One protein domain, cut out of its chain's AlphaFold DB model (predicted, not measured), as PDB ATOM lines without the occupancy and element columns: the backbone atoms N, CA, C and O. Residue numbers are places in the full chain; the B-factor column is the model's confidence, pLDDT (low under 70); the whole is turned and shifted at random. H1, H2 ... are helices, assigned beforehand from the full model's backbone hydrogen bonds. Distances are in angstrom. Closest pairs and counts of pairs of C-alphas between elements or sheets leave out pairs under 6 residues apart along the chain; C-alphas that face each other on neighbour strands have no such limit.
ATOM      1  N   VAL A  68       7.968 130.450   6.992       84.44
ATOM      2  CA  VAL A  68       8.894 130.568   5.853       84.44
ATOM      3  C   VAL A  68      10.321 130.534   6.357       84.44
ATOM      4  O   VAL A  68      11.123 129.791   5.805       84.44
ATOM      5  N   TYR A  69      10.599 131.258   7.440       84.38
ATOM      6  CA  TYR A  69      11.898 131.206   8.088       84.38
ATOM      7  C   TYR A  69      12.225 129.783   8.548       84.38
ATOM      8  O   TYR A  69      13.296 129.297   8.215       84.38
ATOM      9  N   MET A  70      11.304 129.067   9.212       88.38
ATOM     10  CA  MET A  70      11.544 127.664   9.601       88.38
ATOM     11  C   MET A  70      11.877 126.772   8.402       88.38
ATOM     12  O   MET A  70      12.810 125.974   8.468       88.38
ATOM     13  N   THR A  71      11.131 126.905   7.299       91.31
ATOM     14  CA  THR A  71      11.415 126.162   6.065       91.31
ATOM     15  C   THR A  71      12.814 126.481   5.540       91.31
ATOM     16  O   THR A  71      13.590 125.557   5.308       91.31
ATOM     17  N   SER A  72      13.156 127.764   5.401       90.69
ATOM     18  CA  SER A  72      14.465 128.192   4.897       90.69
ATOM     19  C   SER A  72      15.612 127.800   5.825       90.69
ATOM     20  O   SER A  72      16.663 127.396   5.342       90.69
ATOM     21  N   LEU A  73      15.409 127.859   7.143       91.56
ATOM     22  CA  LEU A  73      16.381 127.411   8.134       91.56
ATOM     23  C   LEU A  73      16.668 125.918   7.953       91.56
ATOM     24  O   LEU A  73      17.822 125.530   7.840       91.56
ATOM     25  N   PHE A  74      15.638 125.074   7.855       95.69
ATOM     26  CA  PHE A  74      15.832 123.634   7.660       95.69
ATOM     27  C   PHE A  74      16.511 123.310   6.327       95.69
ATOM     28  O   PHE A  74      17.379 122.440   6.283       95.69
ATOM     29  N   GLU A  75      16.151 124.009   5.251       95.38
ATOM     30  CA  GLU A  75      16.831 123.881   3.959       95.38
ATOM     31  C   GLU A  75      18.318 124.225   4.074       95.38
ATOM     32  O   GLU A  75      19.162 123.436   3.648       95.38
ATOM     33  N   ASP A  76      18.647 125.338   4.725       94.38
ATOM     34  CA  ASP A  76      20.028 125.772   4.916       94.38
ATOM     35  C   ASP A  76      20.809 124.878   5.887       94.38
ATOM     36  O   ASP A  76      22.018 124.743   5.760       94.38
ATOM     37  N   ILE A  77      20.145 124.205   6.827       95.62
ATOM     38  CA  ILE A  77      20.773 123.269   7.767       95.62
ATOM     39  C   ILE A  77      21.051 121.912   7.104       95.62
ATOM     40  O   ILE A  77      22.157 121.380   7.226       95.62
ATOM     41  N   PHE A  78      20.102 121.356   6.349       97.62
ATOM     42  CA  PHE A  78      20.148 119.949   5.920       97.62
ATOM     43  C   PHE A  78      20.445 119.717   4.433       97.62
ATOM     44  O   PHE A  78      20.728 118.582   4.040       97.62
ATOM     45  N   LEU A  79      20.426 120.759   3.599       97.00
ATOM     46  CA  LEU A  79      20.836 120.670   2.193       97.00
ATOM     47  C   LEU A  79      22.211 121.288   1.981       97.00
ATOM     48  O   LEU A  79      22.619 122.199   2.691       97.00
ATOM     49  N   THR A  80      22.920 120.826   0.965       94.94
ATOM     50  CA  THR A  80      24.139 121.466   0.466       94.94
ATOM     51  C   THR A  80      23.883 122.042  -0.926       94.94
ATOM     52  O   THR A  80      22.868 121.758  -1.572       94.94
ATOM     53  N   SER A  81      24.823 122.839  -1.438       91.81
ATOM     54  CA  SER A  81      24.771 123.324  -2.825       91.81
ATOM     55  C   SER A  81      24.738 122.178  -3.847       91.81
ATOM     56  O   SER A  81      24.159 122.338  -4.923       91.81
ATOM     57  N   SER A  82      25.292 121.014  -3.492       92.56
ATOM     58  CA  SER A  82      25.333 119.802  -4.310       92.56
ATOM     59  C   SER A  82      24.162 118.837  -4.086       92.56
ATOM     60  O   SER A  82      24.097 117.827  -4.785       92.56
ATOM     61  N   SER A  83      23.224 119.123  -3.171       95.06
ATOM     62  CA  SER A  83      22.077 118.240  -2.921       95.06
ATOM     63  C   SER A  83      21.253 117.998  -4.202       95.06
ATOM     64  O   SER A  83      20.789 118.962  -4.829       95.06
ATOM     65  N   PRO A  84      21.013 116.731  -4.591       96.00
ATOM     66  CA  PRO A  84      20.138 116.358  -5.697       96.00
ATOM     67  C   PRO A  84      18.713 116.907  -5.564       96.00
ATOM     68  O   PRO A  84      18.186 117.096  -4.468       96.00
ATOM     69  N   ALA A  85      18.026 117.074  -6.699       96.25
ATOM     70  CA  ALA A  85      16.642 117.558  -6.731       96.25
ATOM     71  C   ALA A  85      15.668 116.683  -5.911       96.25
ATOM     72  O   ALA A  85      14.726 117.203  -5.310       96.25
ATOM     73  N   ALA A  86      15.910 115.371  -5.841       96.62
ATOM     74  CA  ALA A  86      15.104 114.445  -5.047       96.62
ATOM     75  C   ALA A  86      15.217 114.708  -3.532       96.62
ATOM     76  O   ALA A  86      14.210 114.674  -2.824       96.62
ATOM     77  N   GLU A  87      16.415 115.026  -3.032       95.50
ATOM     78  CA  GLU A  87      16.629 115.390  -1.623       95.50
ATOM     79  C   GLU A  87      15.966 116.721  -1.292       95.50
ATOM     80  O   GLU A  87      15.256 116.816  -0.291       95.50
ATOM     81  N   LYS A  88      16.124 117.717  -2.173       96.50
ATOM     82  CA  LYS A  88      15.448 119.016  -2.041       96.50
ATOM     83  C   LYS A  88      13.936 118.828  -1.942       96.50
ATOM     84  O   LYS A  88      13.323 119.293  -0.992       96.50
ATOM     85  N   THR A  89      13.357 118.045  -2.854       97.56
ATOM     86  CA  THR A  89      11.921 117.715  -2.853       97.56
ATOM     87  C   THR A  89      11.499 117.009  -1.564       97.56
ATOM     88  O   THR A  89      10.466 117.339  -0.982       97.56
ATOM     89  N   THR A  90      12.304 116.056  -1.090       97.88
ATOM     90  CA  THR A  90      12.029 115.331   0.157       97.88
ATOM     91  C   THR A  90      11.990 116.289   1.344       97.88
ATOM     92  O   THR A  90      11.032 116.260   2.115       97.88
ATOM     93  N   LEU A  91      12.976 117.180   1.471       97.56
ATOM     94  CA  LEU A  91      13.002 118.148   2.562       97.56
ATOM     95  C   LEU A  91      11.862 119.165   2.455       97.56
ATOM     96  O   LEU A  91      11.221 119.449   3.463       97.56
ATOM     97  N   THR A  92      11.548 119.652   1.253       96.88
ATOM     98  CA  THR A  92      10.389 120.526   1.019       96.88
ATOM     99  C   THR A  92       9.083 119.859   1.460       96.88
ATOM    100  O   THR A  92       8.237 120.507   2.071       96.88
ATOM    101  N   ASN A  93       8.906 118.558   1.221       97.69
ATOM    102  CA  ASN A  93       7.720 117.840   1.695       97.69
ATOM    103  C   ASN A  93       7.661 117.775   3.228       97.69
ATOM    104  O   ASN A  93       6.603 118.026   3.807       97.69
ATOM    105  N   ILE A  94       8.795 117.512   3.887       97.75
ATOM    106  CA  ILE A  94       8.889 117.486   5.355       97.75
ATOM    107  C   ILE A  94       8.574 118.871   5.941       97.75
ATOM    108  O   ILE A  94       7.741 118.995   6.841       97.75
ATOM    109  N   THR A  95       9.187 119.937   5.421       95.62
ATOM    110  CA  THR A  95       8.952 121.302   5.916       95.62
ATOM    111  C   THR A  95       7.542 121.793   5.589       95.62
ATOM    112  O   THR A  95       6.959 122.537   6.378       95.62
ATOM    113  N   ASN A  96       6.931 121.335   4.494       94.19
ATOM    114  CA  ASN A  96       5.528 121.617   4.205       94.19
ATOM    115  C   ASN A  96       4.585 120.965   5.217       94.19
ATOM    116  O   ASN A  96       3.656 121.616   5.705       94.19
ATOM    117  N   GLN A  97       4.845 119.703   5.556       96.00
ATOM    118  CA  GLN A  97       4.064 118.943   6.525       96.00
ATOM    119  C   GLN A  97       4.116 119.565   7.925       96.00
ATOM    120  O   GLN A  97       3.078 119.637   8.585       96.00
ATOM    121  N   TRP A  98       5.291 120.020   8.368       95.62
ATOM    122  CA  TRP A  98       5.497 120.446   9.755       95.62
ATOM    123  C   TRP A  98       5.495 121.964   9.974       95.62
ATOM    124  O   TRP A  98       5.146 122.402  11.066       95.62
ATOM    125  N   PHE A  99       5.787 122.776   8.954       90.69
ATOM    126  CA  PHE A  99       5.879 124.237   9.089       90.69
ATOM    127  C   PHE A  99       4.978 124.989   8.110       90.69
ATOM    128  O   PHE A  99       4.071 125.708   8.535       90.69
ATOM    129  N   LYS A 100       5.188 124.826   6.795       86.81
ATOM    130  CA  LYS A 100       4.574 125.692   5.767       86.81
ATOM    131  C   LYS A 100       3.048 125.683   5.813       86.81
ATOM    132  O   LYS A 100       2.428 126.728   5.635       86.81
ATOM    133  N   ASN A 101       2.451 124.524   6.084       87.44
ATOM    134  CA  ASN A 101       0.998 124.364   6.137       87.44
ATOM    135  C   ASN A 101       0.417 124.585   7.545       87.44
ATOM    136  O   ASN A 101      -0.793 124.491   7.735       87.44
ATOM    137  N   LYS A 102       1.253 124.890   8.548       87.25
ATOM    138  CA  LYS A 102       0.847 125.124   9.944       87.25
ATOM    139  C   LYS A 102       0.686 126.616  10.230       87.25
ATOM    140  O   LYS A 102       1.317 127.174  11.123       87.25
ATOM    141  N   THR A 103      -0.177 127.263   9.450       78.38
ATOM    142  CA  THR A 103      -0.399 128.720   9.487       78.38
ATOM    143  C   THR A 103      -0.877 129.225  10.849       78.38
ATOM    144  O   THR A 103      -0.474 130.303  11.268       78.38
ATOM    145  N   SER A 104      -1.676 128.433  11.570       76.00
ATOM    146  CA  SER A 104      -2.157 128.767  12.916       76.00
ATOM    147  C   SER A 104      -1.052 128.763  13.973       76.00
ATOM    148  O   SER A 104      -1.140 129.510  14.940       76.00
ATOM    149  N   ALA A 105      -0.014 127.942  13.792       80.31
ATOM    150  CA  ALA A 105       1.086 127.820  14.744       80.31
ATOM    151  C   ALA A 105       2.258 128.750  14.423       80.31
ATOM    152  O   ALA A 105       2.858 129.312  15.330       80.31
ATOM    153  N   PHE A 106       2.579 128.932  13.144       77.69
ATOM    154  CA  PHE A 106       3.764 129.677  12.701       77.69
ATOM    155  C   PHE A 106       3.432 130.985  11.968       77.69
ATOM    156  O   PHE A 106       4.303 131.574  11.327       77.69
ATOM    157  N   GLY A 107       2.176 131.428  12.029       73.44
ATOM    158  CA  GLY A 107       1.727 132.686  11.443       73.44
ATOM    159  C   GLY A 107       1.739 132.712   9.911       73.44
ATOM    160  O   GLY A 107       1.914 131.695   9.224       73.44
ATOM    161  N   TYR A 108       1.508 133.906   9.366       65.69
ATOM    162  CA  TYR A 108       1.547 134.205   7.931       65.69
ATOM    163  C   TYR A 108       2.967 134.524   7.443       65.69
ATOM    164  O   TYR A 108       3.847 134.777   8.266       65.69
ATOM    165  N   PRO A 109       3.248 134.419   6.128       58.75
ATOM    166  CA  PRO A 109       4.581 134.659   5.615       58.75
ATOM    167  C   PRO A 109       4.833 136.169   5.666       58.75
ATOM    168  O   PRO A 109       4.467 136.887   4.741       58.75
ATOM    169  N   CYS A 110       5.411 136.649   6.764       54.44
ATOM    170  CA  CYS A 110       6.087 137.939   6.777       54.44
ATOM    171  C   CYS A 110       7.444 137.707   6.115       54.44
ATOM    172  O   CYS A 110       8.305 136.995   6.633       54.44
ATOM    173  N   ASP A 111       7.583 138.214   4.901       46.97
ATOM    174  CA  ASP A 111       8.800 138.082   4.122       46.97
ATOM    175  C   ASP A 111       9.392 139.476   3.930       46.97
ATOM    176  O   ASP A 111       8.972 140.245   3.065       46.97
ATOM    177  N   ILE A 112      10.381 139.783   4.774       44.50
ATOM    178  CA  ILE A 112      11.145 141.036   4.742       44.50
ATOM    179  C   ILE A 112      11.810 141.248   3.372       44.50
ATOM    180  O   ILE A 112      12.047 142.388   2.984       44.50
ATOM    181  N   LYS A 113      12.093 140.178   2.614       38.97
ATOM    182  CA  LYS A 113      12.741 140.284   1.301       38.97
ATOM    183  C   LYS A 113      11.763 140.607   0.177       38.97
ATOM    184  O   LYS A 113      12.188 141.196  -0.812       38.97
ATOM    185  N   THR A 114      10.493 140.218   0.291       47.22
ATOM    186  CA  THR A 114       9.511 140.431  -0.788       47.22
ATOM    187  C   THR A 114       8.552 141.586  -0.528       47.22
ATOM    188  O   THR A 114       7.973 142.091  -1.484       47.22
ATOM    189  N   GLY A 115       8.377 142.043   0.717       46.09
ATOM    190  CA  GLY A 115       7.497 143.176   1.040       46.09
ATOM    191  C   GLY A 115       6.007 142.925   0.751       46.09
ATOM    192  O   GLY A 115       5.204 143.847   0.831       46.09
ATOM    193  N   VAL A 116       5.624 141.685   0.413       45.81
ATOM    194  CA  VAL A 116       4.262 141.326  -0.029       45.81
ATOM    195  C   VAL A 116       3.282 141.145   1.137       45.81
ATOM    196  O   VAL A 116       2.080 141.092   0.918       45.81
ATOM    197  N   ASN A 117       3.737 141.128   2.387       49.84
ATOM    198  CA  ASN A 117       2.855 141.189   3.550       49.84
ATOM    199  C   ASN A 117       3.492 142.140   4.555       49.84
ATOM    200  O   ASN A 117       4.647 141.941   4.923       49.84
ATOM    201  N   ASP A 118       2.754 143.181   4.927       43.12
ATOM    202  CA  ASP A 118       3.208 144.281   5.769       43.12
ATOM    203  C   ASP A 118       3.863 143.776   7.069       43.12
ATOM    204  O   ASP A 118       3.197 143.363   8.016       43.12
ATOM    205  N   CYS A 119       5.196 143.778   7.093       52.62
ATOM    206  CA  CYS A 119       6.004 143.532   8.285       52.62
ATOM    207  C   CYS A 119       6.270 144.845   9.054       52.62
ATOM    208  O   CYS A 119       7.066 144.853   9.989       52.62
ATOM    209  N   ASN A 120       5.623 145.958   8.677       44.00
ATOM    210  CA  ASN A 120       5.860 147.312   9.184       44.00
ATOM    211  C   ASN A 120       5.010 147.637  10.431       44.00
ATOM    212  O   ASN A 120       4.495 148.741  10.591       44.00
ATOM    213  N   GLY A 121       4.861 146.660  11.333       41.41
ATOM    214  CA  GLY A 121       4.298 146.874  12.672       41.41
ATOM    215  C   GLY A 121       2.836 146.472  12.878       41.41
ATOM    216  O   GLY A 121       2.363 146.542  14.009       41.41
ATOM    217  N   THR A 122       2.132 145.977  11.854       41.62
ATOM    218  CA  THR A 122       0.775 145.428  12.026       41.62
ATOM    219  C   THR A 122       0.800 143.918  11.827       41.62
ATOM    220  O   THR A 122       0.650 143.409  10.720       41.62
ATOM    221  N   ILE A 123       1.014 143.174  12.911       45.69
ATOM    222  CA  ILE A 123       0.923 141.710  12.908       45.69
ATOM    223  C   ILE A 123      -0.527 141.323  12.581       45.69
ATOM    224  O   ILE A 123      -1.389 141.288  13.452       45.69
ATOM    225  N   LEU A 124      -0.808 141.036  11.307       44.56
ATOM    226  CA  LEU A 124      -2.141 140.645  10.825       44.56
ATOM    227  C   LEU A 124      -2.532 139.197  11.163       44.56
ATOM    228  O   LEU A 124      -3.580 138.715  10.740       44.56
ATOM    229  N   ALA A 125      -1.729 138.494  11.954       46.91
ATOM    230  CA  ALA A 125      -2.162 137.265  12.598       46.91
ATOM    231  C   ALA A 125      -1.509 137.196  13.976       46.91
ATOM    232  O   ALA A 125      -0.326 136.850  14.040       46.91
ATOM    233  N   PRO A 126      -2.220 137.545  15.065       48.03
ATOM    234  CA  PRO A 126      -1.693 137.347  16.405       48.03
ATOM    235  C   PRO A 126      -1.284 135.880  16.527       48.03
ATOM    236  O   PRO A 126      -2.115 134.974  16.434       48.03
ATOM    237  N   MET A 127       0.019 135.641  16.665       52.22
ATOM    238  CA  MET A 127       0.503 134.321  17.022       52.22
ATOM    239  C   MET A 127      -0.038 134.054  18.413       52.22
ATOM    240  O   MET A 127       0.272 134.779  19.357       52.22
ATOM    241  N   ASN A 128      -0.921 133.066  18.530       52.19
ATOM    242  CA  ASN A 128      -1.486 132.727  19.821       52.19
ATOM    243  C   ASN A 128      -0.315 132.300  20.724       52.19
ATOM    244  O   ASN A 128       0.422 131.365  20.405       52.19
ATOM    245  N   THR A 129      -0.094 133.019  21.818       51.06
ATOM    246  CA  THR A 129       1.010 132.776  22.757       51.06
ATOM    247  C   THR A 129       0.910 131.391  23.409       51.06
ATOM    248  O   THR A 129       1.930 130.804  23.758       51.06
ATOM    249  N   GLY A 130      -0.289 130.794  23.449       51.34
ATOM    250  CA  GLY A 130      -0.515 129.395  23.832       51.34
ATOM    251  C   GLY A 130      -0.035 128.359  22.804       51.34
ATOM    252  O   GLY A 130      -0.031 127.164  23.089       51.34
ATOM    253  N   THR A 131       0.405 128.777  21.613       57.75
ATOM    254  CA  THR A 131       0.852 127.860  20.546       57.75
ATOM    255  C   THR A 131       2.312 127.445  20.684       57.75
ATOM    256  O   THR A 131       2.817 126.726  19.821       57.75
ATOM    257  N   ASN A 132       3.003 127.854  21.753       71.56
ATOM    258  CA  ASN A 132       4.424 127.560  21.895       71.56
ATOM    259  C   ASN A 132       4.706 126.054  21.983       71.56
ATOM    260  O   ASN A 132       5.571 125.529  21.288       71.56
ATOM    261  N   THR A 133       3.872 125.323  22.725       81.56
ATOM    262  CA  THR A 133       3.960 123.861  22.817       81.56
ATOM    263  C   THR A 133       3.698 123.178  21.473       81.56
ATOM    264  O   THR A 133       4.404 122.236  21.121       81.56
ATOM    265  N   LEU A 134       2.727 123.655  20.682       85.94
ATOM    266  CA  LEU A 134       2.456 123.092  19.350       85.94
ATOM    267  C   LEU A 134       3.603 123.366  18.375       85.94
ATOM    268  O   LEU A 134       3.971 122.493  17.595       85.94
ATOM    269  N   ARG A 135       4.172 124.572  18.416       86.25
ATOM    270  CA  ARG A 135       5.324 124.948  17.594       86.25
ATOM    271  C   ARG A 135       6.547 124.100  17.928       86.25
ATOM    272  O   ARG A 135       7.151 123.535  17.017       86.25
ATOM    273  N   ALA A 136       6.855 123.954  19.217       87.56
ATOM    274  CA  ALA A 136       7.914 123.075  19.694       87.56
ATOM    275  C   ALA A 136       7.673 121.625  19.244       87.56
ATOM    276  O   ALA A 136       8.569 121.014  18.672       87.56
ATOM    277  N   ALA A 137       6.443 121.112  19.377       91.06
ATOM    278  CA  ALA A 137       6.092 119.770  18.918       91.06
ATOM    279  C   ALA A 137       6.301 119.595  17.403       91.06
ATOM    280  O   ALA A 137       6.899 118.610  16.977       91.06
ATOM    281  N   PHE A 138       5.862 120.548  16.575       93.94
ATOM    282  CA  PHE A 138       6.088 120.486  15.130       93.94
ATOM    283  C   PHE A 138       7.572 120.559  14.763       93.94
ATOM    284  O   PHE A 138       8.003 119.833  13.868       93.94
ATOM    285  N   LYS A 139       8.364 121.373  15.470       92.62
ATOM    286  CA  LYS A 139       9.821 121.423  15.307       92.62
ATOM    287  C   LYS A 139      10.464 120.078  15.644       92.62
ATOM    288  O   LYS A 139      11.202 119.549  14.814       92.62
ATOM    289  N   SER A 140      10.143 119.497  16.801       94.00
ATOM    290  CA  SER A 140      10.636 118.176  17.206       94.00
ATOM    291  C   SER A 140      10.288 117.109  16.168       94.00
ATOM    292  O   SER A 140      11.162 116.365  15.729       94.00
ATOM    293  N   GLN A 141       9.040 117.079  15.690       96.69
ATOM    294  CA  GLN A 141       8.602 116.127  14.664       96.69
ATOM    295  C   GLN A 141       9.335 116.318  13.330       96.69
ATOM    296  O   GLN A 141       9.748 115.338  12.704       96.69
ATOM    297  N   ALA A 142       9.552 117.564  12.904       96.81
ATOM    298  CA  ALA A 142      10.342 117.856  11.714       96.81
ATOM    299  C   ALA A 142      11.779 117.351  11.870       96.81
ATOM    300  O   ALA A 142      12.270 116.648  10.990       96.81
ATOM    301  N   CYS A 143      12.429 117.634  13.001       97.12
ATOM    302  CA  CYS A 143      13.786 117.168  13.266       97.12
ATOM    303  C   CYS A 143      13.883 115.648  13.309       97.12
ATOM    304  O   CYS A 143      14.732 115.088  12.627       97.12
ATOM    305  N   GLN A 144      12.977 114.955  13.996       97.62
ATOM    306  CA  GLN A 144      12.953 113.490  13.996       97.62
ATOM    307  C   GLN A 144      12.767 112.924  12.580       97.62
ATOM    308  O   GLN A 144      13.485 112.007  12.174       97.62
ATOM    309  N   THR A 145      11.861 113.513  11.792       97.94
ATOM    310  CA  THR A 145      11.613 113.088  10.407       97.94
ATOM    311  C   THR A 145      12.857 113.291   9.538       97.94
ATOM    312  O   THR A 145      13.266 112.366   8.842       97.94
ATOM    313  N   VAL A 146      13.502 114.460   9.601       97.81
ATOM    314  CA  VAL A 146      14.730 114.741   8.840       97.81
ATOM    315  C   VAL A 146      15.874 113.822   9.271       97.81
ATOM    316  O   VAL A 146      16.542 113.233   8.422       97.81
ATOM    317  N   LEU A 147      16.077 113.649  10.577       97.81
ATOM    318  CA  LEU A 147      17.183 112.866  11.127       97.81
ATOM    319  C   LEU A 147      17.042 111.361  10.874       97.81
ATOM    320  O   LEU A 147      18.050 110.653  10.863       97.81
ATOM    321  N   SER A 148      15.841 110.859  10.580       97.25
ATOM    322  CA  SER A 148      15.650 109.478  10.115       97.25
ATOM    323  C   SER A 148      16.341 109.184   8.773       97.25
ATOM    324  O   SER A 148      16.647 108.031   8.475       97.25
ATOM    325  N   ASN A 149      16.684 110.213   7.990       97.31
ATOM    326  CA  ASN A 149      17.379 110.072   6.715       97.31
ATOM    327  C   ASN A 149      18.897 110.277   6.883       97.31
ATOM    328  O   ASN A 149      19.357 111.378   7.191       97.31
ATOM    329  N   ASN A 150      19.691 109.223   6.632       96.81
ATOM    330  CA  ASN A 150      21.160 109.269   6.728       96.81
ATOM    331  C   ASN A 150      21.766 110.404   5.886       96.81
ATOM    332  O   ASN A 150      22.763 110.998   6.287       96.81
ATOM    333  N   THR A 151      21.184 110.703   4.724       96.50
ATOM    334  CA  THR A 151      21.721 111.711   3.813       96.50
ATOM    335  C   THR A 151      21.643 113.108   4.411       96.50
ATOM    336  O   THR A 151      22.634 113.830   4.380       96.50
ATOM    337  N   PHE A 152      20.525 113.471   5.046       97.94
ATOM    338  CA  PHE A 152      20.408 114.768   5.716       97.94
ATOM    339  C   PHE A 152      21.345 114.884   6.918       97.94
ATOM    340  O   PHE A 152      21.943 115.939   7.119       97.94
ATOM    341  N   VAL A 153      21.539 113.798   7.675       97.50
ATOM    342  CA  VAL A 153      22.519 113.779   8.772       97.50
ATOM    343  C   VAL A 153      23.935 113.978   8.230       97.50
ATOM    344  O   VAL A 153      24.670 114.805   8.752       97.50
ATOM    345  N   ASN A 154      24.318 113.288   7.158       96.56
ATOM    346  CA  ASN A 154      25.647 113.448   6.563       96.56
ATOM    347  C   ASN A 154      25.855 114.848   5.971       96.56
ATOM    348  O   ASN A 154      26.923 115.429   6.161       96.56
ATOM    349  N   ASN A 155      24.837 115.412   5.313       97.12
ATOM    350  CA  ASN A 155      24.864 116.790   4.820       97.12
ATOM    351  C   ASN A 155      25.068 117.777   5.975       97.12
ATOM    352  O   ASN A 155      25.920 118.657   5.872       97.12
ATOM    353  N   PHE A 156      24.355 117.601   7.092       97.44
ATOM    354  CA  PHE A 156      24.565 118.396   8.301       97.44
ATOM    355  C   PHE A 156      25.990 118.241   8.840       97.44
ATOM    356  O   PHE A 156      26.701 119.228   9.014       97.44
ATOM    357  N   VAL A 157      26.433 116.999   9.065       96.81
ATOM    358  CA  VAL A 157      27.747 116.707   9.648       96.81
ATOM    359  C   VAL A 157      28.858 117.298   8.791       96.81
ATOM    360  O   VAL A 157      29.763 117.896   9.349       96.81
ATOM    361  N   SER A 158      28.758 117.241   7.459       96.00
ATOM    362  CA  SER A 158      29.760 117.820   6.552       96.00
ATOM    363  C   SER A 158      29.955 119.337   6.679       96.00
ATOM    364  O   SER A 158      30.967 119.855   6.214       96.00
ATOM    365  N   LYS A 159      29.013 120.055   7.307       95.50
ATOM    366  CA  LYS A 159      29.125 121.501   7.564       95.50
ATOM    367  C   LYS A 159      29.837 121.822   8.869       95.50
ATOM    368  O   LYS A 159      30.379 122.912   9.009       95.50
ATOM    369  N   VAL A 160      29.802 120.901   9.828       96.38
ATOM    370  CA  VAL A 160      30.241 121.148  11.212       96.38
ATOM    371  C   VAL A 160      31.418 120.265  11.622       96.38
ATOM    372  O   VAL A 160      32.079 120.537  12.620       96.38
ATOM    373  N   SER A 161      31.678 119.192  10.872       96.06
ATOM    374  CA  SER A 161      32.725 118.211  11.135       96.06
ATOM    375  C   SER A 161      33.069 117.377   9.888       96.06
ATOM    376  O   SER A 161      32.514 117.540   8.803       96.06
ATOM    377  N   VAL A 162      33.992 116.429  10.048       91.81
ATOM    378  CA  VAL A 162      34.284 115.396   9.049       91.81
ATOM    379  C   VAL A 162      33.286 114.248   9.211       91.81
ATOM    380  O   VAL A 162      33.102 113.724  10.313       91.81
ATOM    381  N   VAL A 163      32.651 113.816   8.120       89.50
ATOM    382  CA  VAL A 163      31.703 112.689   8.146       89.50
ATOM    383  C   VAL A 163      32.391 111.428   8.683       89.50
ATOM    384  O   VAL A 163      33.467 111.052   8.229       89.50
ATOM    385  N   GLY A 164      31.767 110.784   9.672       85.50
ATOM    386  CA  GLY A 164      32.303 109.595  10.346       85.50
ATOM    387  C   GLY A 164      33.251 109.886  11.514       85.50
ATOM    388  O   GLY A 164      33.580 108.965  12.258       85.50
ATOM    389  N   SER A 165      33.651 111.142  11.721       89.25
ATOM    390  CA  SER A 165      34.420 111.532  12.905       89.25
ATOM    391  C   SER A 165      33.536 111.663  14.150       89.25
ATOM    392  O   SER A 165      32.324 111.901  14.070       89.25
ATOM    393  N   ALA A 166      34.165 111.498  15.314       89.56
ATOM    394  CA  ALA A 166      33.533 111.740  16.601       89.56
ATOM    395  C   ALA A 166      33.220 113.241  16.791       89.56
ATOM    396  O   ALA A 166      34.046 114.075  16.410       89.56
ATOM    397  N   PRO A 167      32.082 113.596  17.411       94.12
ATOM    398  CA  PRO A 167      31.801 114.959  17.839       94.12
ATOM    399  C   PRO A 167      32.869 115.488  18.804       94.12
ATOM    400  O   PRO A 167      33.236 114.850  19.787       94.12
ATOM    401  N   THR A 168      33.353 116.688  18.518       95.25
ATOM    402  CA  THR A 168      34.218 117.501  19.381       95.25
ATOM    403  C   THR A 168      33.456 118.729  19.876       95.25
ATOM    404  O   THR A 168      32.450 119.111  19.274       95.25
ATOM    405  N   ALA A 169      33.958 119.395  20.923       95.69
ATOM    406  CA  ALA A 169      33.371 120.642  21.426       95.69
ATOM    407  C   ALA A 169      33.180 121.681  20.306       95.69
ATOM    408  O   ALA A 169      32.076 122.180  20.126       95.69
ATOM    409  N   THR A 170      34.209 121.901  19.480       96.31
ATOM    410  CA  THR A 170      34.148 122.819  18.330       96.31
ATOM    411  C   THR A 170      33.071 122.418  17.324       96.31
ATOM    412  O   THR A 170      32.306 123.259  16.869       96.31
ATOM    413  N   SER A 171      32.965 121.132  16.979       96.88
ATOM    414  CA  SER A 171      31.936 120.692  16.029       96.88
ATOM    415  C   SER A 171      30.512 120.792  16.593       96.88
ATOM    416  O   SER A 171      29.572 121.021  15.838       96.88
ATOM    417  N   ILE A 172      30.343 120.649  17.913       96.44
ATOM    418  CA  ILE A 172      29.052 120.805  18.594       96.44
ATOM    419  C   ILE A 172      28.666 122.284  18.678       96.44
ATOM    420  O   ILE A 172      27.509 122.617  18.456       96.44
ATOM    421  N   GLU A 173      29.623 123.171  18.932       95.00
ATOM    422  CA  GLU A 173      29.419 124.621  18.893       95.00
ATOM    423  C   GLU A 173      28.994 125.084  17.492       95.00
ATOM    424  O   GLU A 173      27.976 125.759  17.336       95.00
ATOM    425  N   LEU A 174      29.684 124.611  16.447       95.00
ATOM    426  CA  LEU A 174      29.281 124.851  15.057       95.00
ATOM    427  C   LEU A 174      27.887 124.288  14.752       95.00
ATOM    428  O   LEU A 174      27.108 124.940  14.058       95.00
ATOM    429  N   ALA A 175      27.563 123.098  15.269       95.25
ATOM    430  CA  ALA A 175      26.245 122.481  15.134       95.25
ATOM    431  C   ALA A 175      25.144 123.294  15.818       95.25
ATOM    432  O   ALA A 175      24.067 123.450  15.245       95.25
ATOM    433  N   PHE A 176      25.413 123.848  16.999       94.06
ATOM    434  CA  PHE A 176      24.492 124.736  17.697       94.06
ATOM    435  C   PHE A 176      24.227 126.005  16.878       94.06
ATOM    436  O   PHE A 176      23.069 126.324  16.601       94.06
ATOM    437  N   GLY A 177      25.285 126.648  16.373       91.19
ATOM    438  CA  GLY A 177      25.180 127.856  15.549       91.19
ATOM    439  C   GLY A 177      24.419 127.673  14.228       91.19
ATOM    440  O   GLY A 177      23.944 128.650  13.652       91.19
ATOM    441  N   GLN A 178      24.239 126.434  13.744       91.69
ATOM    442  CA  GLN A 178      23.365 126.173  12.593       91.69
ATOM    443  C   GLN A 178      21.888 126.458  12.910       91.69
ATOM    444  O   GLN A 178      21.174 126.975  12.045       91.69
ATOM    445  N   PHE A 179      21.442 126.123  14.127       89.69
ATOM    446  CA  PHE A 179      20.058 126.279  14.588       89.69
ATOM    447  C   PHE A 179      19.805 127.624  15.275       89.69
ATOM    448  O   PHE A 179      18.744 128.199  15.058       89.69
ATOM    449  N   TYR A 180      20.764 128.120  16.062       87.25
ATOM    450  CA  TYR A 180      20.645 129.338  16.874       87.25
ATOM    451  C   TYR A 180      21.630 130.392  16.372       87.25
ATOM    452  O   TYR A 180      22.750 130.524  16.858       87.25
ATOM    453  N   ARG A 181      21.249 131.095  15.304       81.25
ATOM    454  CA  ARG A 181      22.139 132.039  14.616       81.25
ATOM    455  C   ARG A 181      22.218 133.352  15.382       81.25
ATOM    456  O   ARG A 181      21.211 134.034  15.507       81.25
ATOM    457  N   GLY A 182      23.427 133.734  15.781       76.31
ATOM    458  CA  GLY A 182      23.672 134.985  16.505       76.31
ATOM    459  C   GLY A 182      23.646 134.846  18.027       76.31
ATOM    460  O   GLY A 182      23.958 135.823  18.699       76.31
ATOM    461  N   ASP A 183      23.355 133.648  18.538       76.25
ATOM    462  CA  ASP A 183      23.463 133.316  19.954       76.25
ATOM    463  C   ASP A 183      24.702 132.455  20.200       76.25
ATOM    464  O   ASP A 183      24.930 131.452  19.514       76.25
ATOM    465  N   ASP A 184      25.479 132.821  21.215       83.25
ATOM    466  CA  ASP A 184      26.576 131.987  21.688       83.25
ATOM    467  C   ASP A 184      26.017 130.828  22.517       83.25
ATOM    468  O   ASP A 184      25.162 131.002  23.392       83.25
ATOM    469  N   ALA A 185      26.511 129.622  22.252       85.31
ATOM    470  CA  ALA A 185      26.128 128.463  23.036       85.31
ATOM    471  C   ALA A 185      26.690 128.575  24.459       85.31
ATOM    472  O   ALA A 185      27.880 128.839  24.647       85.31
ATOM    473  N   ASP A 186      25.860 128.291  25.463       88.81
ATOM    474  CA  ASP A 186      26.343 128.179  26.838       88.81
ATOM    475  C   ASP A 186      27.460 127.111  26.921       88.81
ATOM    476  O   ASP A 186      27.256 125.969  26.485       88.81
ATOM    477  N   PRO A 187      28.640 127.426  27.490       91.12
ATOM    478  CA  PRO A 187      29.735 126.463  27.586       91.12
ATOM    479  C   PRO A 187      29.349 125.185  28.341       91.12
ATOM    480  O   PRO A 187      29.831 124.101  28.006       91.12
ATOM    481  N   GLY A 188      28.466 125.285  29.339       91.38
ATOM    482  CA  GLY A 188      27.937 124.143  30.079       91.38
ATOM    483  C   GLY A 188      27.088 123.224  29.202       91.38
ATOM    484  O   GLY A 188      27.258 122.004  29.263       91.38
ATOM    485  N   LEU A 189      26.247 123.786  28.329       91.06
ATOM    486  CA  LEU A 189      25.493 123.025  27.328       91.06
ATOM    487  C   LEU A 189      26.429 122.266  26.376       91.06
ATOM    488  O   LEU A 189      26.252 121.061  26.176       91.06
ATOM    489  N   ILE A 190      27.449 122.936  25.830       94.50
ATOM    490  CA  ILE A 190      28.419 122.305  24.921       94.50
ATOM    491  C   ILE A 190      29.138 121.143  25.613       94.50
ATOM    492  O   ILE A 190      29.201 120.039  25.066       94.50
ATOM    493  N   GLN A 191      29.623 121.344  26.842       94.44
ATOM    494  CA  GLN A 191      30.276 120.279  27.608       94.44
ATOM    495  C   GLN A 191      29.314 119.138  27.961       94.44
ATOM    496  O   GLN A 191      29.706 117.970  27.914       94.44
ATOM    497  N   GLY A 192      28.046 119.442  28.251       95.69
ATOM    498  CA  GLY A 192      27.005 118.440  28.482       95.69
ATOM    499  C   GLY A 192      26.747 117.556  27.257       95.69
ATOM    500  O   GLY A 192      26.623 116.334  27.384       95.69
ATOM    501  N   LEU A 193      26.734 118.142  26.058       96.00
ATOM    502  CA  LEU A 193      26.584 117.415  24.795       96.00
ATOM    503  C   LEU A 193      27.819 116.557  24.473       96.00
ATOM    504  O   LEU A 193      27.668 115.389  24.114       96.00
ATOM    505  N   VAL A 194      29.036 117.077  24.688       96.12
ATOM    506  CA  VAL A 194      30.287 116.297  24.557       96.12
ATOM    507  C   VAL A 194      30.296 115.110  25.524       96.12
ATOM    508  O   VAL A 194      30.614 113.983  25.140       96.12
ATOM    509  N   ALA A 195      29.919 115.335  26.785       96.12
ATOM    510  CA  ALA A 195      29.842 114.274  27.782       96.12
ATOM    511  C   ALA A 195      28.785 113.223  27.410       96.12
ATOM    512  O   ALA A 195      29.019 112.029  27.598       96.12
ATOM    513  N   SER A 196      27.652 113.648  26.845       96.25
ATOM    514  CA  SER A 196      26.602 112.746  26.362       96.25
ATOM    515  C   SER A 196      27.091 111.857  25.219       96.25
ATOM    516  O   SER A 196      26.859 110.649  25.257       96.25
ATOM    517  N   ASP A 197      27.827 112.412  24.249       96.50
ATOM    518  CA  ASP A 197      28.473 111.633  23.182       96.50
ATOM    519  C   ASP A 197      29.418 110.566  23.741       96.50
ATOM    520  O   ASP A 197      29.314 109.384  23.395       96.50
ATOM    521  N   ARG A 198      30.290 110.973  24.670       95.50
ATOM    522  CA  ARG A 198      31.230 110.068  25.330       95.50
ATOM    523  C   ARG A 198      30.500 108.935  26.052       95.50
ATOM    524  O   ARG A 198      30.839 107.774  25.847       95.50
ATOM    525  N   MET A 199      29.462 109.248  26.829       96.19
ATOM    526  CA  MET A 199      28.676 108.239  27.549       96.19
ATOM    527  C   MET A 199      27.943 107.272  26.610       96.19
ATOM    528  O   MET A 199      27.825 106.088  26.929       96.19
ATOM    529  N   MET A 200      27.450 107.736  25.455       95.50
ATOM    530  CA  MET A 200      26.848 106.849  24.451       95.50
ATOM    531  C   MET A 200      27.868 105.844  23.914       95.50
ATOM    532  O   MET A 200      27.564 104.655  23.815       95.50
ATOM    533  N   TYR A 201      29.081 106.310  23.608       95.56
ATOM    534  CA  TYR A 201      30.157 105.451  23.126       95.56
ATOM    535  C   TYR A 201      30.658 104.475  24.201       95.56
ATOM    536  O   TYR A 201      30.845 103.296  23.918       95.56
ATOM    537  N   GLU A 202      30.809 104.928  25.448       96.56
ATOM    538  CA  GLU A 202      31.198 104.075  26.580       96.56
ATOM    539  C   GLU A 202      30.181 102.952  26.832       96.56
ATOM    540  O   GLU A 202      30.567 101.813  27.092       96.56
ATOM    541  N   LYS A 203      28.877 103.246  26.721       97.12
ATOM    542  CA  LYS A 203      27.811 102.246  26.889       97.12
ATOM    543  C   LYS A 203      27.695 101.283  25.711       97.12
ATOM    544  O   LYS A 203      27.324 100.128  25.910       97.12
ATOM    545  N   ASN A 204      27.960 101.749  24.494       96.88
ATOM    546  CA  ASN A 204      27.918 100.927  23.292       96.88
ATOM    547  C   ASN A 204      29.039 101.337  22.322       96.88
ATOM    548  O   ASN A 204      28.807 102.169  21.444       96.88
ATOM    549  N   PRO A 205      30.230 100.714  22.409       94.94
ATOM    550  CA  PRO A 205      31.355 101.039  21.527       94.94
ATOM    551  C   PRO A 205      31.094 100.747  20.043       94.94
ATOM    552  O   PRO A 205      31.818 101.238  19.178       94.94
ATOM    553  N   SER A 206      30.072  99.942  19.735       95.44
ATOM    554  CA  SER A 206      29.656  99.603  18.370       95.44
ATOM    555  C   SER A 206      28.598 100.552  17.803       95.44
ATOM    556  O   SER A 206      28.145 100.340  16.678       95.44
ATOM    557  N   ILE A 207      28.180 101.585  18.548       94.19
ATOM    558  CA  ILE A 207      27.237 102.583  18.040       94.19
ATOM    559  C   ILE A 207      27.834 103.305  16.824       94.19
ATOM    560  O   ILE A 207      28.974 103.778  16.849       94.19
ATOM    561  N   ALA A 208      27.062 103.400  15.741       92.19
ATOM    562  CA  ALA A 208      27.518 104.088  14.543       92.19
ATOM    563  C   ALA A 208      27.675 105.589  14.825       92.19
ATOM    564  O   ALA A 208      26.814 106.208  15.452       92.19
ATOM    565  N   GLY A 209      28.750 106.207  14.321       91.44
ATOM    566  CA  GLY A 209      28.996 107.643  14.524       91.44
ATOM    567  C   GLY A 209      27.838 108.526  14.042       91.44
ATOM    568  O   GLY A 209      27.525 109.531  14.674       91.44
ATOM    569  N   ILE A 210      27.143 108.108  12.978       94.44
ATOM    570  CA  ILE A 210      25.951 108.796  12.469       94.44
ATOM    571  C   ILE A 210      24.799 108.818  13.485       94.44
ATOM    572  O   ILE A 210      24.094 109.817  13.577       94.44
ATOM    573  N   ASP A 211      24.632 107.765  14.288       95.12
ATOM    574  CA  ASP A 211      23.570 107.688  15.295       95.12
ATOM    575  C   ASP A 211      23.891 108.540  16.522       95.12
ATOM    576  O   ASP A 211      22.995 109.148  17.109       95.12
ATOM    577  N   ARG A 212      25.179 108.682  16.855       95.06
ATOM    578  CA  ARG A 212      25.613 109.649  17.870       95.06
ATOM    579  C   ARG A 212      25.329 111.080  17.418       95.06
ATOM    580  O   ARG A 212      24.734 111.851  18.165       95.06
ATOM    581  N   TRP A 213      25.661 111.409  16.167       96.81
ATOM    582  CA  TRP A 213      25.322 112.702  15.571       96.81
ATOM    583  C   TRP A 213      23.816 112.951  15.538       96.81
ATOM    584  O   TRP A 213      23.386 114.030  15.922       96.81
ATOM    585  N   ARG A 214      22.995 111.965  15.165       96.62
ATOM    586  CA  ARG A 214      21.527 112.085  15.227       96.62
ATOM    587  C   ARG A 214      21.030 112.480  16.603       96.62
ATOM    588  O   ARG A 214      20.201 113.379  16.696       96.62
ATOM    589  N   TYR A 215      21.525 111.820  17.646       96.19
ATOM    590  CA  TYR A 215      21.135 112.130  19.015       96.19
ATOM    591  C   TYR A 215      21.499 113.573  19.385       96.19
ATOM    592  O   TYR A 215      20.654 114.313  19.883       96.19
ATOM    593  N   LEU A 216      22.730 113.999  19.081       97.06
ATOM    594  CA  LEU A 216      23.179 115.360  19.372       97.06
ATOM    595  C   LEU A 216      22.397 116.412  18.579       97.06
ATOM    596  O   LEU A 216      21.966 117.408  19.152       97.06
ATOM    597  N   ILE A 217      22.175 116.189  17.280       97.19
ATOM    598  CA  ILE A 217      21.411 117.116  16.435       97.19
ATOM    599  C   ILE A 217      19.962 117.195  16.911       97.19
ATOM    600  O   ILE A 217      19.389 118.280  16.913       97.19
ATOM    601  N   LEU A 218      19.372 116.075  17.344       96.56
ATOM    602  CA  LEU A 218      18.032 116.076  17.921       96.56
ATOM    603  C   LEU A 218      17.993 116.923  19.197       96.56
ATOM    604  O   LEU A 218      17.158 117.815  19.289       96.56
ATOM    605  N   ALA A 219      18.932 116.716  20.124       95.12
ATOM    606  CA  ALA A 219      19.012 117.492  21.361       95.12
ATOM    607  C   ALA A 219      19.187 119.001  21.098       95.12
ATOM    608  O   ALA A 219      18.494 119.819  21.699       95.12
ATOM    609  N   ILE A 220      20.064 119.376  20.159       94.88
ATOM    610  CA  ILE A 220      20.263 120.775  19.747       94.88
ATOM    611  C   ILE A 220      18.983 121.331  19.120       94.88
ATOM    612  O   ILE A 220      18.522 122.408  19.497       94.88
ATOM    613  N   CYS A 221      18.376 120.595  18.188       93.75
ATOM    614  CA  CYS A 221      17.149 121.028  17.541       93.75
ATOM    615  C   CYS A 221      16.011 121.228  18.545       93.75
ATOM    616  O   CYS A 221      15.240 122.172  18.400       93.75
ATOM    617  N   GLU A 222      15.894 120.375  19.562       90.38
ATOM    618  CA  GLU A 222      14.827 120.436  20.565       90.38
ATOM    619  C   GLU A 222      15.050 121.501  21.642       90.38
ATOM    620  O   GLU A 222      14.084 121.882  22.303       90.38
ATOM    621  N   SER A 223      16.263 122.050  21.766       86.88
ATOM    622  CA  SER A 223      16.555 123.132  22.711       86.88
ATOM    623  C   SER A 223      15.597 124.330  22.556       86.88
ATOM    624  O   SER A 223      15.015 124.610  21.498       86.88
TER     625      SER A 223
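This is residues 68 to 223 of the 229 residues of an uncharacterized protein of Bdellovibrio sp. ZAP7 (UniProt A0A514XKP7). The long helix H4 has H2 and H8 side by side with it, both running opposite to it; H1 folds back on H2, and H5, H6 and H7 pack round H8. A long loop, residues 107 to 128, lies at one end beyond short H3. The 156 printed residues include eight named helices, H1 to H8 in chain order, and no named strand: all helix, mostly crossed packing. The whole is compact, radius of gyration of the C-alphas 17.0 A, spanning 53 by 36 by 24 A.

H1, residues 68 to 78, and H2, residues 85 to 100, form a helical hairpin, closest C-alphas Thr 71 and Thr 95, 5.5 A. H2 touches residues 138 to 146 alone of H4, residues 129 to 147, at a shallow tilt of 21 degrees, opposite ways; closest C-alphas are Trp 98 and Phe 138, 5.4 A. H3, residues 103 to 106, touches H4, closest C-alphas Ala 105 and Thr 131, 5.8 A. H5, residues 150 to 160, touches H6, residues 169 to 179, closest C-alphas Val 160 and Ser 171, 5.1 A. H7, residues 187 to 203, and H8, residues 209 to 222, form a helical hairpin, closest C-alphas Asp 197 and Arg 212, 6.4 A. H8 touches H4 at a shallow tilt of 12 degrees, opposite ways; closest C-alphas are Ser 140 and Glu 222, 5.8 A. Every O i to N i+4 pair is within hydrogen-bond range in H1, H7 and H8, against 11 of 12 in H2, 13 of 15 in H4, 5 of 7 in H5 and 6 of 7 in H6; H3 is too short for one.

H1 begins at C-alpha 68 (8.894, 130.568, 5.853); H8 ends at C-alpha 222 (14.827, 120.436, 20.565). H4 is 28.2 A long, H7 24.3 A.

The C-alphas farthest apart, Thr 122 and Pro 205, are 54.7 A apart. The printed part has no cut; the link from H3 to H4 is long. Residues 108 to 131 have pLDDT under 70.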